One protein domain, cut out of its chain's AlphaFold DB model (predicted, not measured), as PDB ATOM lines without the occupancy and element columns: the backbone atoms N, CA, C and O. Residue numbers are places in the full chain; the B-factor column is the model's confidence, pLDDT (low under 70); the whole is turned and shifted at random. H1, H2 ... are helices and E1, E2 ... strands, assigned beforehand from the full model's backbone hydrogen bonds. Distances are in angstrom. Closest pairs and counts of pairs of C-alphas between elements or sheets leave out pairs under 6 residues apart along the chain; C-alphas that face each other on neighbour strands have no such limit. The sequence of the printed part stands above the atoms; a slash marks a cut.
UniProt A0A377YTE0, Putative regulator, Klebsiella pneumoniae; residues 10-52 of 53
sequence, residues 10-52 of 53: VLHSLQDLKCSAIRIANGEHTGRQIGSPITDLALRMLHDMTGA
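What this domain is: This is residues 10 to 52 of the 53 residues of the protein "Putative regulator" of Klebsiella pneumoniae (UniProt A0A377YTE0). A small hairpin of two strands, E1 and E2, makes one part of an elongated model; a long loop, residues 26 to 39, folds back beside it and leads to a single helix, H1, whose residues 47 to 51 stick out at the other end. The printed part has 43 residues, with named elements in the order E1, E2, H1; the class is mixed, with under half of the residues in named elements. It is only just compact, close to loose, with a radius of gyration of the C-alphas of 11.0 A and spans of 35 by 18 by 13 A.

How they stand to each other: E1, residues 10 to 12, and E2, residues 21 to 25, form an antiparallel hairpin at 159 degrees. N 11 and O 23 are within hydrogen-bond range at 2.8 A. H1, residues 40 to 51, is apart from E1; every O i to N i+4 pair in H1 is within hydrogen-bond range.

Where its parts are: E1 begins at C-alpha 10 (46.424, -52.673, 20.421). E2 measures 11.0 A. H1 measures 16.4 A and ends at C-alpha 51 (26.358, -49.307, 33.471).

The domain as a whole: The C-alphas of Glu 28 and Ala 52 are the farthest apart, 35.6 A. The printed part has no cut. The link E2 to H1 is long. Residues 51 to 52 are under pLDDT 70.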
ATOM      1  N   VAL A  10      46.354 -54.046  19.907       91.56
ATOM      2  CA  VAL A  10      46.424 -52.673  20.421       91.56
ATOM      3  C   VAL A  10      45.994 -52.663  21.881       91.56
ATOM      4  O   VAL A  10      44.861 -53.011  22.210       91.56
ATOM      5  N   LEU A  11      46.904 -52.259  22.764       92.81
ATOM      6  CA  LEU A  11      46.623 -52.047  24.177       92.81
ATOM      7  C   LEU A  11      46.151 -50.609  24.392       92.81
ATOM      8  O   LEU A  11      46.878 -49.661  24.079       92.81
ATOM      9  N   HIS A  12      44.959 -50.469  24.965       94.06
ATOM     10  CA  HIS A  12      44.354 -49.182  25.277       94.06
ATOM     11  C   HIS A  12      44.426 -48.882  26.785       94.06
ATOM     12  O   HIS A  12      44.019 -49.702  27.603       94.06
ATOM     13  N   SER A  13      44.923 -47.698  27.151       93.25
ATOM     14  CA  SER A  13      44.750 -47.092  28.473       93.25
ATOM     15  C   SER A  13      43.407 -46.375  28.541       93.25
ATOM     16  O   SER A  13      43.011 -45.688  27.601       93.25
ATOM     17  N   LEU A  14      42.723 -46.500  29.675       92.38
ATOM     18  CA  LEU A  14      41.435 -45.848  29.924       92.38
ATOM     19  C   LEU A  14      41.574 -44.466  30.584       92.38
ATOM     20  O   LEU A  14      40.568 -43.808  30.817       92.38
ATOM     21  N   GLN A  15      42.799 -44.024  30.893       92.44
ATOM     22  CA  GLN A  15      43.049 -42.722  31.530       92.44
ATOM     23  C   GLN A  15      42.796 -41.537  30.589       92.44
ATOM     24  O   GLN A  15      42.293 -40.507  31.026       92.44
ATOM     25  N   ASP A  16      43.131 -41.683  29.304       92.44
ATOM     26  CA  ASP A  16      42.861 -40.694  28.259       92.44
ATOM     27  C   ASP A  16      42.365 -41.415  27.002       92.44
ATOM     28  O   ASP A  16      43.124 -42.080  26.298       92.44
ATOM     29  N   LEU A  17      41.072 -41.277  26.711       92.38
ATOM     30  CA  LEU A  17      40.428 -41.941  25.578       92.38
ATOM     31  C   LEU A  17      40.899 -41.392  24.219       92.38
ATOM     32  O   LEU A  17      40.840 -42.117  23.221       92.38
ATOM     33  N   LYS A  18      41.400 -40.148  24.167       93.06
ATOM     34  CA  LYS A  18      41.931 -39.533  22.938       93.06
ATOM     35  C   LYS A  18      43.330 -40.044  22.604       93.06
ATOM     36  O   LYS A  18      43.626 -40.208  21.427       93.06
ATOM     37  N   CYS A  19      44.127 -40.357  23.624       93.75
ATOM     38  CA  CYS A  19      45.487 -40.891  23.509       93.75
ATOM     39  C   CYS A  19      45.597 -42.307  24.095       93.75
ATOM     40  O   CYS A  19      46.558 -42.642  24.788       93.75
ATOM     41  N   SER A  20      44.592 -43.148  23.850       96.06
ATOM     42  CA  SER A  20      44.457 -44.408  24.582       96.06
ATOM     43  C   SER A  20      45.422 -45.496  24.120       96.06
ATOM     44  O   SER A  20      45.804 -46.327  24.935       96.06
ATOM     45  N   ALA A  21      45.831 -45.547  22.849       95.12
ATOM     46  CA  ALA A  21      46.729 -46.600  22.371       95.12
ATOM     47  C   ALA A  21      48.142 -46.443  22.968       95.12
ATOM     48  O   ALA A  21      48.928 -45.620  22.505       95.12
ATOM     49  N   ILE A  22      48.484 -47.250  23.975       94.75
ATOM     50  CA  ILE A  22      49.768 -47.176  24.698       94.75
ATOM     51  C   ILE A  22      50.783 -48.229  24.245       94.75
ATOM     52  O   ILE A  22      51.977 -48.101  24.509       94.75
ATOM     53  N   ARG A  23      50.329 -49.279  23.553       92.75
ATOM     54  CA  ARG A  23      51.201 -50.297  22.957       92.75
ATOM     55  C   ARG A  23      50.524 -50.930  21.751       92.75
ATOM     56  O   ARG A  23      49.338 -51.234  21.801       92.75
ATOM     57  N   ILE A  24      51.301 -51.176  20.702       90.62
ATOM     58  CA  ILE A  24      50.863 -51.915  19.517       90.62
ATOM     59  C   ILE A  24      51.853 -53.055  19.270       90.62
ATOM     60  O   ILE A  24      53.065 -52.838  19.351       90.62
ATOM     61  N   ALA A  25      51.351 -54.259  19.004       89.62
ATOM     62  CA  ALA A  25      52.119 -55.393  18.500       89.62
ATOM     63  C   ALA A  25      51.571 -55.797  17.123       89.62
ATOM     64  O   ALA A  25      50.358 -55.791  16.932       89.62
ATOM     65  N   ASN A  26      52.461 -56.139  16.184       84.25
ATOM     66  CA  ASN A  26      52.121 -56.448  14.785       84.25
ATOM     67  C   ASN A  26      51.317 -55.324  14.081       84.25
ATOM     68  O   ASN A  26      50.362 -55.598  13.359       84.25
ATOM     69  N   GLY A  27      51.694 -54.058  14.309       77.25
ATOM     70  CA  GLY A  27      51.010 -52.831  13.850       77.25
ATOM     71  C   GLY A  27      51.074 -52.516  12.350       77.25
ATOM     72  O   GLY A  27      51.024 -51.351  11.972       77.25
ATOM     73  N   GLU A  28      51.241 -53.528  11.504       78.69
ATOM     74  CA  GLU A  28      51.459 -53.384  10.056       78.69
ATOM     75  C   GLU A  28      50.138 -53.278   9.270       78.69
ATOM     76  O   GLU A  28      50.143 -52.975   8.079       78.69
ATOM     77  N   HIS A  29      48.993 -53.549   9.908       76.06
ATOM     78  CA  HIS A  29      47.727 -53.762   9.204       76.06
ATOM     79  C   HIS A  29      46.786 -52.554   9.220       76.06
ATOM     80  O   HIS A  29      46.107 -52.317   8.221       76.06
ATOM     81  N   THR A  30      46.701 -51.797  10.320       79.81
ATOM     82  CA  THR A  30      45.705 -50.710  10.439       79.81
ATOM     83  C   THR A  30      46.290 -49.304  10.319       79.81
ATOM     84  O   THR A  30      45.535 -48.333  10.253       79.81
ATOM     85  N   GLY A  31      47.622 -49.166  10.314       84.75
ATOM     86  CA  GLY A  31      48.298 -47.863  10.340       84.75
ATOM     87  C   GLY A  31      48.133 -47.110  11.666       84.75
ATOM     88  O   GLY A  31      48.425 -45.914  11.746       84.75
ATOM     89  N   ARG A  32      47.647 -47.783  12.716       88.25
ATOM     90  CA  ARG A  32      47.535 -47.203  14.054       88.25
ATOM     91  C   ARG A  32      48.902 -46.926  14.656       88.25
ATOM     92  O   ARG A  32      49.861 -47.669  14.483       88.25
ATOM     93  N   GLN A  33      48.944 -45.857  15.438       91.06
ATOM     94  CA  GLN A  33      50.146 -45.392  16.120       91.06
ATOM     95  C   GLN A  33      49.892 -45.268  17.620       91.06
ATOM     96  O   GLN A  33      48.742 -45.172  18.067       91.06
ATOM     97  N   ILE A  34      50.964 -45.243  18.407       93.00
ATOM     98  CA  ILE A  34      50.873 -44.885  19.826       93.00
ATOM     99  C   ILE A  34      50.225 -43.498  19.942       93.00
ATOM    100  O   ILE A  34      50.559 -42.593  19.182       93.00
ATOM    101  N   GLY A  35      49.265 -43.355  20.856       93.12
ATOM    102  CA  GLY A  35      48.439 -42.156  20.996       93.12
ATOM    103  C   GLY A  35      47.191 -42.128  20.109       93.12
ATOM    104  O   GLY A  35      46.450 -41.154  20.153       93.12
ATOM    105  N   SER A  36      46.908 -43.178  19.330       94.38
ATOM    106  CA  SER A  36      45.623 -43.282  18.623       94.38
ATOM    107  C   SER A  36      44.444 -43.310  19.610       94.38
ATOM    108  O   SER A  36      44.567 -43.895  20.697       94.38
ATOM    109  N   PRO A  37      43.282 -42.752  19.228       94.50
ATOM    110  CA  PRO A  37      42.099 -42.757  20.073       94.50
ATOM    111  C   PRO A  37      41.537 -44.168  20.263       94.50
ATOM    112  O   PRO A  37      41.847 -45.117  19.529       94.50
ATOM    113  N   ILE A  38      40.690 -44.303  21.280       94.25
ATOM    114  CA  ILE A  38      39.988 -45.551  21.573       94.25
ATOM    115  C   ILE A  38      39.036 -45.912  20.420       94.25
ATOM    116  O   ILE A  38      38.556 -45.035  19.706       94.25
ATOM    117  N   THR A  39      38.788 -47.204  20.196       91.25
ATOM    118  CA  THR A  39      37.804 -47.643  19.191       91.25
ATOM    119  C   THR A  39      36.377 -47.492  19.707       91.25
ATOM    120  O   THR A  39      36.123 -47.646  20.902       91.25
ATOM    121  N   ASP A  40      35.417 -47.326  18.795       91.44
ATOM    122  CA  ASP A  40      33.986 -47.369  19.124       91.44
ATOM    123  C   ASP A  40      33.581 -48.686  19.795       91.44
ATOM    124  O   ASP A  40      32.711 -48.713  20.659       91.44
ATOM    125  N   LEU A  41      34.228 -49.796  19.420       90.25
ATOM    126  CA  LEU A  41      33.992 -51.092  20.050       90.25
ATOM    127  C   LEU A  41      34.414 -51.083  21.523       90.25
ATOM    128  O   LEU A  41      33.624 -51.477  22.375       90.25
ATOM    129  N   ALA A  42      35.626 -50.614  21.823       89.88
ATOM    130  CA  ALA A  42      36.104 -50.542  23.198       89.88
ATOM    131  C   ALA A  42      35.293 -49.531  24.026       89.88
ATOM    132  O   ALA A  42      35.002 -49.816  25.184       89.88
ATOM    133  N   LEU A  43      34.850 -48.413  23.432       91.56
ATOM    134  CA  LEU A  43      33.917 -47.464  24.058       91.56
ATOM    135  C   LEU A  43      32.578 -48.108  24.431       91.56
ATOM    136  O   LEU A  43      32.099 -47.907  25.543       91.56
ATOM    137  N   ARG A  44      31.984 -48.908  23.537       91.38
ATOM    138  CA  ARG A  44      30.750 -49.650  23.846       91.38
ATOM    139  C   ARG A  44      30.964 -50.648  24.981       91.38
ATOM    140  O   ARG A  44      30.199 -50.643  25.931       91.38
ATOM    141  N   MET A  45      32.045 -51.427  24.927       90.94
ATOM    142  CA  MET A  45      32.381 -52.375  25.995       90.94
ATOM    143  C   MET A  45      32.590 -51.674  27.345       90.94
ATOM    144  O   MET A  45      32.168 -52.189  28.374       90.94
ATOM    145  N   LEU A  46      33.232 -50.500  27.348       89.69
ATOM    146  CA  LEU A  46      33.359 -49.642  28.529       89.69
ATOM    147  C   LEU A  46      31.995 -49.234  29.073       89.69
ATOM    148  O   LEU A  46      31.760 -49.411  30.262       89.69
ATOM    149  N   HIS A  47      31.103 -48.723  28.220       88.69
ATOM    150  CA  HIS A  47      29.750 -48.350  28.630       88.69
ATOM    151  C   HIS A  47      29.003 -49.536  29.251       88.69
ATOM    152  O   HIS A  47      28.495 -49.397  30.362       88.69
ATOM    153  N   ASP A  48      29.045 -50.707  28.607       89.38
ATOM    154  CA  ASP A  48      28.419 -51.937  29.105       89.38
ATOM    155  C   ASP A  48      28.978 -52.353  30.480       89.38
ATOM    156  O   ASP A  48      28.227 -52.773  31.359       89.38
ATOM    157  N   MET A  49      30.291 -52.196  30.697       84.06
ATOM    158  CA  MET A  49      30.943 -52.465  31.987       84.06
ATOM    159  C   MET A  49      30.594 -51.433  33.068       84.06
ATOM    160  O   MET A  49      30.516 -51.785  34.243       84.06
ATOM    161  N   THR A  50      30.429 -50.161  32.695       81.19
ATOM    162  CA  THR A  50      30.177 -49.055  33.638       81.19
ATOM    163  C   THR A  50      28.704 -48.855  33.983       81.19
ATOM    164  O   THR A  50      28.406 -48.156  34.950       81.19
ATOM    165  N   GLY A  51      27.784 -49.456  33.228       62.69
ATOM    166  CA  GLY A  51      26.358 -49.307  33.471       62.69
ATOM    167  C   GLY A  51      25.496 -49.790  32.314       62.69
ATOM    168  O   GLY A  51      24.985 -48.988  31.539       62.69
ATOM    169  N   ALA A  52      25.199 -51.087  32.304       50.19
ATOM    170  CA  ALA A  52      23.787 -51.443  32.298       50.19
ATOM    171  C   ALA A  52      23.192 -50.932  33.626       50.19
ATOM    172  O   ALA A  52      23.398 -51.541  34.677       50.19
TER     173      ALA A  52